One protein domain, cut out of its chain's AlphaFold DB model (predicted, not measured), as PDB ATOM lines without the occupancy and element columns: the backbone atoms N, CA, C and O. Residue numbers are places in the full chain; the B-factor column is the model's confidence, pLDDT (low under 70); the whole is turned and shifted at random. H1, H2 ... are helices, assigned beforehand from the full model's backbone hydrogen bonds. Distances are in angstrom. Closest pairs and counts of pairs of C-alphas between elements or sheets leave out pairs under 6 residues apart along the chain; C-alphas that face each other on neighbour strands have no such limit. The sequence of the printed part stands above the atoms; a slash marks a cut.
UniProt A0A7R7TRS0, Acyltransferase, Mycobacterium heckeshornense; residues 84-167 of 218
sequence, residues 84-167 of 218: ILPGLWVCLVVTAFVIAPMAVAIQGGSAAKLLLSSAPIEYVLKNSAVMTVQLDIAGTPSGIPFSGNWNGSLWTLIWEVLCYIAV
ATOM      1  N   ILE A  84     128.212 157.565 151.436       91.81
ATOM      2  CA  ILE A  84     128.408 157.042 152.797       91.81
ATOM      3  C   ILE A  84     129.759 157.464 153.382       91.81
ATOM      4  O   ILE A  84     129.812 157.999 154.487       91.81
ATOM      5  N   LEU A  85     130.853 157.228 152.652       93.81
ATOM      6  CA  LEU A  85     132.213 157.308 153.192       93.81
ATOM      7  C   LEU A  85     132.592 158.708 153.695       93.81
ATOM      8  O   LEU A  85     133.102 158.788 154.811       93.81
ATOM      9  N   PRO A  86     132.312 159.814 152.973       94.62
ATOM     10  CA  PRO A  86     132.683 161.140 153.462       94.62
ATOM     11  C   PRO A  86     131.990 161.486 154.784       94.62
ATOM     12  O   PRO A  86     132.632 161.970 155.712       94.62
ATOM     13  N   GLY A  87     130.690 161.187 154.889       92.81
ATOM     14  CA  GLY A  87     129.919 161.410 156.112       92.81
ATOM     15  C   GLY A  87     130.403 160.537 157.269       92.81
ATOM     16  O   GLY A  87     130.562 161.032 158.383       92.81
ATOM     17  N   LEU A  88     130.704 159.263 156.992       93.75
ATOM     18  CA  LEU A  88     131.263 158.336 157.974       93.75
ATOM     19  C   LEU A  88     132.598 158.842 158.528       93.75
ATOM     20  O   LEU A  88     132.758 158.916 159.741       93.75
ATOM     21  N   TRP A  89     133.549 159.211 157.668       95.00
ATOM     22  CA  TRP A  89     134.874 159.649 158.113       95.00
ATOM     23  C   TRP A  89     134.812 160.926 158.942       95.00
ATOM     24  O   TRP A  89     135.443 160.992 159.994       95.00
ATOM     25  N   VAL A  90     134.007 161.906 158.522       96.25
ATOM     26  CA  VAL A  90     133.788 163.127 159.310       96.25
ATOM     27  C   VAL A  90     133.186 162.781 160.670       96.25
ATOM     28  O   VAL A  90     133.673 163.267 161.686       96.25
ATOM     29  N   CYS A  91     132.178 161.908 160.711       94.94
ATOM     30  CA  CYS A  91     131.561 161.476 161.961       94.94
ATOM     31  C   CYS A  91     132.568 160.785 162.892       94.94
ATOM     32  O   CYS A  91     132.664 161.158 164.057       94.94
ATOM     33  N   LEU A  92     133.367 159.842 162.384       94.56
ATOM     34  CA  LEU A  92     134.386 159.141 163.170       94.56
ATOM     35  C   LEU A  92     135.443 160.102 163.723       94.56
ATOM     36  O   LEU A  92     135.781 160.023 164.902       94.56
ATOM     37  N   VAL A  93     135.938 161.026 162.895       95.56
ATOM     38  CA  VAL A  93     136.945 162.016 163.301       95.56
ATOM     39  C   VAL A  93     136.381 162.968 164.354       95.56
ATOM     40  O   VAL A  93     137.016 163.184 165.382       95.56
ATOM     41  N   VAL A  94     135.178 163.504 164.147       96.62
ATOM     42  CA  VAL A  94     134.536 164.399 165.122       96.62
ATOM     43  C   VAL A  94     134.292 163.671 166.442       96.62
ATOM     44  O   VAL A  94     134.618 164.199 167.504       96.62
ATOM     45  N   THR A  95     133.794 162.436 166.401       94.38
ATOM     46  CA  THR A  95     133.592 161.636 167.611       94.38
ATOM     47  C   THR A  95     134.907 161.395 168.351       94.38
ATOM     48  O   THR A  95     134.979 161.627 169.556       94.38
ATOM     49  N   ALA A  96     135.964 160.998 167.638       94.00
ATOM     50  CA  ALA A  96     137.231 160.606 168.245       94.00
ATOM     51  C   ALA A  96     138.081 161.776 168.759       94.00
ATOM     52  O   ALA A  96     138.718 161.653 169.803       94.00
ATOM     53  N   PHE A  97     138.097 162.901 168.041       94.94
ATOM     54  CA  PHE A  97     138.999 164.025 168.319       94.94
ATOM     55  C   PHE A  97     138.311 165.243 168.934       94.94
ATOM     56  O   PHE A  97     138.998 166.139 169.419       94.94
ATOM     57  N   VAL A  98     136.976 165.292 168.941       95.00
ATOM     58  CA  VAL A  98     136.218 166.407 169.528       95.00
ATOM     59  C   VAL A  98     135.336 165.905 170.663       95.00
ATOM     60  O   VAL A  98     135.552 166.273 171.815       95.00
ATOM     61  N   ILE A  99     134.389 165.011 170.371       94.44
ATOM     62  CA  ILE A  99     133.361 164.607 171.342       94.44
ATOM     63  C   ILE A  99     133.953 163.791 172.496       94.44
ATOM     64  O   ILE A  99     133.706 164.117 173.657       94.44
ATOM     65  N   ALA A 100     134.766 162.771 172.208       92.81
ATOM     66  CA  ALA A 100     135.353 161.926 173.247       92.81
ATOM     67  C   ALA A 100     136.317 162.691 174.181       92.81
ATOM     68  O   ALA A 100     136.149 162.598 175.400       92.81
ATOM     69  N   PRO A 101     137.262 163.519 173.684       93.19
ATOM     70  CA  PRO A 101     138.099 164.355 174.544       93.19
ATOM     71  C   PRO A 101     137.295 165.360 175.376       93.19
ATOM     72  O   PRO A 101     137.591 165.536 176.557       93.19
ATOM     73  N   MET A 102     136.263 165.989 174.797       93.06
ATOM     74  CA  MET A 102     135.378 166.897 175.536       93.06
ATOM     75  C   MET A 102     134.669 166.182 176.685       93.06
ATOM     76  O   MET A 102     134.641 166.692 177.802       93.06
ATOM     77  N   ALA A 103     134.129 164.990 176.439       91.19
ATOM     78  CA  ALA A 103     133.468 164.210 177.475       91.19
ATOM     79  C   ALA A 103     134.433 163.794 178.593       91.19
ATOM     80  O   ALA A 103     134.093 163.922 179.767       91.19
ATOM     81  N   VAL A 104     135.653 163.367 178.250       92.12
ATOM     82  CA  VAL A 104     136.692 163.050 179.243       92.12
ATOM     83  C   VAL A 104     137.055 164.279 180.077       92.12
ATOM     84  O   VAL A 104     137.183 164.157 181.292       92.12
ATOM     85  N   ALA A 105     137.172 165.460 179.461       91.44
ATOM     86  CA  ALA A 105     137.426 166.705 180.185       91.44
ATOM     87  C   ALA A 105     136.287 167.054 181.159       91.44
ATOM     88  O   ALA A 105     136.551 167.405 182.306       91.44
ATOM     89  N   ILE A 106     135.026 166.914 180.730       90.31
ATOM     90  CA  ILE A 106     133.841 167.159 181.575       90.31
ATOM     91  C   ILE A 106     133.801 166.197 182.770       90.31
ATOM     92  O   ILE A 106     133.410 166.589 183.866       90.31
ATOM     93  N   GLN A 107     134.243 164.952 182.585       87.62
ATOM     94  CA  GLN A 107     134.327 163.941 183.644       87.62
ATOM     95  C   GLN A 107     135.549 164.115 184.573       87.62
ATOM     96  O   GLN A 107     135.765 163.291 185.458       87.62
ATOM     97  N   GLY A 108     136.357 165.168 184.391       85.88
ATOM     98  CA  GLY A 108     137.549 165.444 185.202       85.88
ATOM     99  C   GLY A 108     138.796 164.647 184.800       85.88
ATOM    100  O   GLY A 108     139.800 164.668 185.512       85.88
ATOM    101  N   GLY A 109     138.757 163.937 183.670       87.25
ATOM    102  CA  GLY A 109     139.904 163.232 183.103       87.25
ATOM    103  C   GLY A 109     140.808 164.132 182.249       87.25
ATOM    104  O   GLY A 109     140.485 165.271 181.917       87.25
ATOM    105  N   SER A 110     141.963 163.600 181.837       91.19
ATOM    106  CA  SER A 110     142.898 164.320 180.960       91.19
ATOM    107  C   SER A 110     142.577 164.084 179.481       91.19
ATOM    108  O   SER A 110     142.961 163.065 178.904       91.19
ATOM    109  N   ALA A 111     141.919 165.057 178.844       90.00
ATOM    110  CA  ALA A 111     141.670 165.048 177.399       90.00
ATOM    111  C   ALA A 111     142.970 164.997 176.577       90.00
ATOM    112  O   ALA A 111     143.037 164.305 175.563       90.00
ATOM    113  N   ALA A 112     144.028 165.668 177.048       89.88
ATOM    114  CA  ALA A 112     145.343 165.633 176.414       89.88
ATOM    115  C   ALA A 112     145.929 164.213 176.400       89.88
ATOM    116  O   ALA A 112     146.449 163.777 175.378       89.88
ATOM    117  N   LYS A 113     145.785 163.457 177.498       90.00
ATOM    118  CA  LYS A 113     146.221 162.054 177.561       90.00
ATOM    119  C   LYS A 113     145.466 161.173 176.560       90.00
ATOM    120  O   LYS A 113     146.080 160.302 175.954       90.00
ATOM    121  N   LEU A 114     144.164 161.404 176.373       90.31
ATOM    122  CA  LEU A 114     143.363 160.681 175.381       90.31
ATOM    123  C   LEU A 114     143.825 161.005 173.952       90.31
ATOM    124  O   LEU A 114     144.066 160.092 173.167       90.31
ATOM    125  N   LEU A 115     143.993 162.291 173.634       91.00
ATOM    126  CA  LEU A 115     144.405 162.761 172.306       91.00
ATOM    127  C   LEU A 115     145.827 162.337 171.925       91.00
ATOM    128  O   LEU A 115     146.086 162.066 170.758       91.00
ATOM    129  N   LEU A 116     146.738 162.271 172.899       91.25
ATOM    130  CA  LEU A 116     148.114 161.808 172.700       91.25
ATOM    131  C   LEU A 116     148.232 160.276 172.630       91.25
ATOM    132  O   LEU A 116     149.302 159.762 172.313       91.25
ATOM    133  N   SER A 117     147.163 159.539 172.943       91.81
ATOM    134  CA  SER A 117     147.144 158.079 172.825       91.81
ATOM    135  C   SER A 117     146.844 157.624 171.391       91.81
ATOM    136  O   SER A 117     146.320 158.386 170.578       91.81
ATOM    137  N   SER A 118     147.112 156.352 171.074       92.69
ATOM    138  CA  SER A 118     146.727 155.759 169.784       92.69
ATOM    139  C   SER A 118     145.218 155.518 169.655       92.69
ATOM    140  O   SER A 118     144.732 155.284 168.549       92.69
ATOM    141  N   ALA A 119     144.454 155.599 170.750       91.31
ATOM    142  CA  ALA A 119     143.066 155.148 170.786       91.31
ATOM    143  C   ALA A 119     142.111 155.912 169.846       91.31
ATOM    144  O   ALA A 119     141.318 155.247 169.177       91.31
ATOM    145  N   PRO A 120     142.168 157.258 169.716       91.62
ATOM    146  CA  PRO A 120     141.338 157.978 168.748       91.62
ATOM    147  C   PRO A 120     141.631 157.568 167.300       91.62
ATOM    148  O   PRO A 120     140.714 157.399 166.497       91.62
ATOM    149  N   ILE A 121     142.909 157.354 166.971       93.06
ATOM    150  CA  ILE A 121     143.341 156.937 165.632       93.06
ATOM    151  C   ILE A 121     142.872 155.509 165.351       93.06
ATOM    152  O   ILE A 121     142.299 155.244 164.295       93.06
ATOM    153  N   GLU A 122     143.063 154.593 166.302       92.56
ATOM    154  CA  GLU A 122     142.588 153.214 166.192       92.56
ATOM    155  C   GLU A 122     141.076 153.142 165.988       92.56
ATOM    156  O   GLU A 122     140.621 152.394 165.124       92.56
ATOM    157  N   TYR A 123     140.305 153.956 166.713       91.94
ATOM    158  CA  TYR A 123     138.858 154.037 166.540       91.94
ATOM    159  C   TYR A 123     138.477 154.453 165.115       91.94
ATOM    160  O   TYR A 123     137.628 153.814 164.494       91.94
ATOM    161  N   VAL A 124     139.117 155.484 164.555       92.75
ATOM    162  CA  VAL A 124     138.832 155.911 163.175       92.75
ATOM    163  C   VAL A 124     139.226 154.821 162.179       92.75
ATOM    164  O   VAL A 124     138.428 154.478 161.310       92.75
ATOM    165  N   LEU A 125     140.422 154.240 162.311       92.56
ATOM    166  CA  LEU A 125     140.926 153.241 161.368       92.56
ATOM    167  C   LEU A 125     140.096 151.957 161.387       92.56
ATOM    168  O   LEU A 125     139.665 151.508 160.323       92.56
ATOM    169  N   LYS A 126     139.817 151.397 162.570       89.38
ATOM    170  CA  LYS A 126     139.065 150.141 162.706       89.38
ATOM    171  C   LYS A 126     137.610 150.264 162.243       89.38
ATOM    172  O   LYS A 126     137.053 149.273 161.788       89.38
ATOM    173  N   ASN A 127     137.016 151.461 162.298       90.56
ATOM    174  CA  ASN A 127     135.637 151.702 161.854       90.56
ATOM    175  C   ASN A 127     135.521 152.306 160.434       90.56
ATOM    176  O   ASN A 127     134.420 152.419 159.893       90.56
ATOM    177  N   SER A 128     136.639 152.681 159.801       88.50
ATOM    178  CA  SER A 128     136.667 153.395 158.510       88.50
ATOM    179  C   SER A 128     136.044 152.625 157.336       88.50
ATOM    180  O   SER A 128     135.575 153.243 156.377       88.50
ATOM    181  N   ALA A 129     136.007 151.291 157.417       87.44
ATOM    182  CA  ALA A 129     135.525 150.390 156.371       87.44
ATOM    183  C   ALA A 129     134.029 150.046 156.492       87.44
ATOM    184  O   ALA A 129     133.603 148.992 156.026       87.44
ATOM    185  N   VAL A 130     133.225 150.913 157.126       82.25
ATOM    186  CA  VAL A 130     131.771 150.715 157.329       82.25
ATOM    187  C   VAL A 130     131.442 149.524 158.257       82.25
ATOM    188  O   VAL A 130     130.282 149.172 158.461       82.25
ATOM    189  N   MET A 131     132.458 148.920 158.871       78.62
ATOM    190  CA  MET A 131     132.312 147.844 159.842       78.62
ATOM    191  C   MET A 131     132.590 148.394 161.236       78.62
ATOM    192  O   MET A 131     133.677 148.903 161.495       78.62
ATOM    193  N   THR A 132     131.609 148.300 162.132       78.69
ATOM    194  CA  THR A 132     131.754 148.732 163.524       78.69
ATOM    195  C   THR A 132     132.542 147.694 164.315       78.69
ATOM    196  O   THR A 132     131.961 146.762 164.867       78.69
ATOM    197  N   VAL A 133     133.868 147.826 164.327       80.75
ATOM    198  CA  VAL A 133     134.777 146.892 165.015       80.75
ATOM    199  C   VAL A 133     135.127 147.383 166.418       80.75
ATOM    200  O   VAL A 133     135.324 146.576 167.320       80.75
ATOM    201  N   GLN A 134     135.197 148.702 166.616       86.44
ATOM    202  CA  GLN A 134     135.570 149.299 167.896       86.44
ATOM    203  C   GLN A 134     134.504 150.310 168.330       86.44
ATOM    204  O   GLN A 134     134.283 151.310 167.651       86.44
ATOM    205  N   LEU A 135     133.839 150.037 169.454       86.75
ATOM    206  CA  LEU A 135     132.712 150.835 169.953       86.75
ATOM    207  C   LEU A 135     133.153 151.940 170.925       86.75
ATOM    208  O   LEU A 135     132.520 152.996 170.986       86.75
ATOM    209  N   ASP A 136     134.252 151.715 171.640       89.94
ATOM    210  CA  ASP A 136     134.793 152.592 172.670       89.94
ATOM    211  C   ASP A 136     136.090 153.287 172.218       89.94
ATOM    212  O   ASP A 136     136.760 152.890 171.261       89.94
ATOM    213  N   ILE A 137     136.476 154.340 172.936       89.19
ATOM    214  CA  ILE A 137     137.771 155.005 172.749       89.19
ATOM    215  C   ILE A 137     138.497 154.974 174.091       89.19
ATOM    216  O   ILE A 137     138.147 155.723 174.999       89.19
ATOM    217  N   ALA A 138     139.486 154.088 174.235       86.25
ATOM    218  CA  ALA A 138     140.226 153.879 175.486       86.25
ATOM    219  C   ALA A 138     139.320 153.638 176.717       86.25
ATOM    220  O   ALA A 138     139.549 154.216 177.780       86.25
ATOM    221  N   GLY A 139     138.265 152.827 176.575       83.31
ATOM    222  CA  GLY A 139     137.309 152.538 177.650       83.31
ATOM    223  C   GLY A 139     136.275 153.639 177.910       83.31
ATOM    224  O   GLY A 139     135.500 153.539 178.859       83.31
ATOM    225  N   THR A 140     136.249 154.693 177.091       86.56
ATOM    226  CA  THR A 140     135.247 155.769 177.157       86.56
ATOM    227  C   THR A 140     134.130 155.526 176.135       86.56
ATOM    228  O   THR A 140     134.396 154.910 175.098       86.56
ATOM    229  N   PRO A 141     132.896 156.010 176.374       87.00
ATOM    230  CA  PRO A 141     132.442 156.778 177.536       87.00
ATOM    231  C   PRO A 141     132.202 155.892 178.770       87.00
ATOM    232  O   PRO A 141     131.731 154.765 178.644       87.00
ATOM    233  N   SER A 142     132.484 156.405 179.967       84.69
ATOM    234  CA  SER A 142     132.235 155.716 181.243       84.69
ATOM    235  C   SER A 142     131.335 156.559 182.155       84.69
ATOM    236  O   SER A 142     131.144 157.752 181.918       84.69
ATOM    237  N   GLY A 143     130.717 155.935 183.166       82.88
ATOM    238  CA  GLY A 143     129.885 156.645 184.153       82.88
ATOM    239  C   GLY A 143     128.561 157.207 183.618       82.88
ATOM    240  O   GLY A 143     127.981 158.091 184.241       82.88
ATOM    241  N   ILE A 144     128.083 156.710 182.475       85.88
ATOM    242  CA  ILE A 144     126.795 157.076 181.867       85.88
ATOM    243  C   ILE A 144     125.947 155.818 181.620       85.88
ATOM    244  O   ILE A 144     126.526 154.735 181.506       85.88
ATOM    245  N   PRO A 145     124.605 155.931 181.501       84.31
ATOM    246  CA  PRO A 145     123.719 154.776 181.316       84.31
ATOM    247  C   PRO A 145     124.105 153.870 180.139       84.31
ATOM    248  O   PRO A 145     123.937 152.657 180.215       84.31
ATOM    249  N   PHE A 146     124.655 154.453 179.070       80.38
ATOM    250  CA  PHE A 146     125.122 153.735 177.888       80.38
ATOM    251  C   PHE A 146     126.648 153.853 177.744       80.38
ATOM    252  O   PHE A 146     127.163 154.642 176.955       80.38
ATOM    253  N   SER A 147     127.386 153.119 178.578       85.81
ATOM    254  CA  SER A 147     128.855 153.147 178.604       85.81
ATOM    255  C   SER A 147     129.496 152.291 177.506       85.81
ATOM    256  O   SER A 147     128.934 151.282 177.091       85.81
ATOM    257  N   GLY A 148     130.715 152.645 177.093       85.25
ATOM    258  CA  GLY A 148     131.543 151.840 176.185       85.25
ATOM    259  C   GLY A 148     131.098 151.850 174.720       85.25
ATOM    260  O   GLY A 148     131.595 151.059 173.925       85.25
ATOM    261  N   ASN A 149     130.166 152.729 174.345       89.00
ATOM    262  CA  ASN A 149     129.737 152.877 172.962       89.00
ATOM    263  C   ASN A 149     129.522 154.352 172.608       89.00
ATOM    264  O   ASN A 149     128.588 154.992 173.089       89.00
ATOM    265  N   TRP A 150     130.391 154.882 171.749       88.75
ATOM    266  CA  TRP A 150     130.329 156.270 171.292       88.75
ATOM    267  C   TRP A 150     129.301 156.515 170.194       88.75
ATOM    268  O   TRP A 150     128.757 157.613 170.091       88.75
ATOM    269  N   ASN A 151     129.072 155.527 169.330       87.38
ATOM    270  CA  ASN A 151     128.215 155.706 168.169       87.38
ATOM    271  C   ASN A 151     127.528 154.396 167.790       87.38
ATOM    272  O   ASN A 151     127.899 153.722 166.826       87.38
ATOM    273  N   GLY A 152     126.491 154.063 168.559       84.31
ATOM    274  CA  GLY A 152     125.689 152.869 168.324       84.31
ATOM    275  C   GLY A 152     125.022 152.874 166.951       84.31
ATOM    276  O   GLY A 152     124.927 151.826 166.328       84.31
ATOM    277  N   SER A 153     124.638 154.041 166.423       85.94
ATOM    278  CA  SER A 153     123.910 154.159 165.153       85.94
ATOM    279  C   SER A 153     124.696 153.673 163.926       85.94
ATOM    280  O   SER A 153     124.073 153.279 162.935       85.94
ATOM    281  N   LEU A 154     126.034 153.627 163.991       88.31
ATOM    282  CA  LEU A 154     126.882 153.105 162.908       88.31
ATOM    283  C   LEU A 154     126.599 151.636 162.572       88.31
ATOM    284  O   LEU A 154     126.905 151.202 161.465       88.31
ATOM    285  N   TRP A 155     125.984 150.870 163.477       86.38
ATOM    286  CA  TRP A 155     125.655 149.467 163.222       86.38
ATOM    287  C   TRP A 155     124.712 149.288 162.020       86.38
ATOM    288  O   TRP A 155     124.764 148.273 161.338       86.38
ATOM    289  N   THR A 156     123.866 150.278 161.717       87.50
ATOM    290  CA  THR A 156     122.927 150.206 160.582       87.50
ATOM    291  C   THR A 156     123.623 150.330 159.224       87.50
ATOM    292  O   THR A 156     123.110 149.866 158.206       87.50
ATOM    293  N   LEU A 157     124.821 150.916 159.194       89.81
ATOM    294  CA  LEU A 157     125.539 151.261 157.970       89.81
ATOM    295  C   LEU A 157     125.994 150.011 157.195       89.81
ATOM    296  O   LEU A 157     125.940 149.994 155.964       89.81
ATOM    297  N   ILE A 158     126.386 148.942 157.903       90.69
ATOM    298  CA  ILE A 158     126.758 147.668 157.267       90.69
ATOM    299  C   ILE A 158     125.564 147.051 156.535       90.69
ATOM    300  O   ILE A 158     125.712 146.579 155.408       90.69
ATOM    301  N   TRP A 159     124.368 147.122 157.123       90.25
ATOM    302  CA  TRP A 159     123.142 146.629 156.501       90.25
ATOM    303  C   TRP A 159     122.795 147.426 155.246       90.25
ATOM    304  O   TRP A 159     122.420 146.835 154.234       90.25
ATOM    305  N   GLU A 160     123.007 148.746 155.255       91.62
ATOM    306  CA  GLU A 160     122.831 149.580 154.063       91.62
ATOM    307  C   GLU A 160     123.782 149.140 152.930       91.62
ATOM    308  O   GLU A 160     123.340 148.942 151.794       91.62
ATOM    309  N   VAL A 161     125.061 148.882 153.231       92.38
ATOM    310  CA  VAL A 161     126.031 148.369 152.242       92.38
ATOM    311  C   VAL A 161     125.650 146.978 151.729       92.38
ATOM    312  O   VAL A 161     125.715 146.732 150.521       92.38
ATOM    313  N   LEU A 162     125.203 146.075 152.604       93.06
ATOM    314  CA  LEU A 162     124.730 144.748 152.203       93.06
ATOM    315  C   LEU A 162     123.516 144.840 151.273       93.06
ATOM    316  O   LEU A 162     123.481 144.149 150.254       93.06
ATOM    317  N   CYS A 163     122.567 145.740 151.542       92.31
ATOM    318  CA  CYS A 163     121.455 146.007 150.629       92.31
ATOM    319  C   CYS A 163     121.947 146.496 149.261       92.31
ATOM    320  O   CYS A 163     121.405 146.094 148.229       92.31
ATOM    321  N   TYR A 164     122.991 147.331 149.215       93.94
ATOM    322  CA  TYR A 164     123.544 147.810 147.946       93.94
ATOM    323  C   TYR A 164     124.121 146.665 147.118       93.94
ATOM    324  O   TYR A 164     123.881 146.613 145.908       93.94
ATOM    325  N   ILE A 165     124.859 145.764 147.773       94.38
ATOM    326  CA  ILE A 165     125.424 144.559 147.163       94.38
ATOM    327  C   ILE A 165     124.296 143.642 146.688       94.38
ATOM    328  O   ILE A 165     124.312 143.224 145.533       94.38
ATOM    329  N   ALA A 166     123.284 143.390 147.522       92.94
ATOM    330  CA  ALA A 166     122.142 142.548 147.175       92.94
ATOM    331  C   ALA A 166     121.410 143.065 145.929       92.94
ATOM    332  O   ALA A 166     121.182 142.305 144.989       92.94
ATOM    333  N   VAL A 167     121.112 144.368 145.862       93.00
ATOM    334  CA  VAL A 167     120.487 144.985 144.679       93.00
ATOM    335  C   VAL A 167     121.374 144.839 143.440       93.00
ATOM    336  O   VAL A 167     120.866 144.502 142.373       93.00
TER     337      VAL A 167
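This is residues 84 to 167 of the 218 residues of the protein "Acyltransferase" of Mycobacterium heckeshornense (UniProt A0A7R7TRS0). A long helix, H1, has short H2 and H3 folded back along one side; a long loop, residues 128 to 151, leads to H4, whose residues 162 to 167 stick out. The printed part has 84 residues with four named helices, H1 to H4, and no named strand: all helix. It is compact, radius of gyration of the C-alphas 13.6 A, spanning 48 by 26 by 16 A.

H1, residues 84 to 106, 31.0 A, begins at C-alpha 84 (128.408, 157.042, 152.797) and has a kink of 26 degrees near residue 94. H2 is residues 111 to 115, H3 119 to 127. H4, residues 152 to 167, 25.5 A, ends at C-alpha 167 (120.487, 144.985, 144.679).

H1 touches H3 with residues 89 to 97 alone, a shallow tilt of 26 degrees, opposite ways; the closest C-alphas, Ala 96 and Pro 120, are 4.9 A apart. H1 touches H2 with residues 97 to 105 alone; the closest C-alphas, Pro 101 and Ala 111, are 4.6 A apart. H4 is near H1, with 7 pairs of C-alphas within 10 A, and apart from H2 and H3. Each O i to N i+4 pair is within hydrogen-bond range in H2 and H3, 16 of 19 in H1, 8 of 12 in H4.

The C-alphas farthest apart, Gly 108 and Val 167, are 48.5 A apart. The printed part has no cut; the link H3 to H4 is long. No printed residue is under 70 in pLDDT.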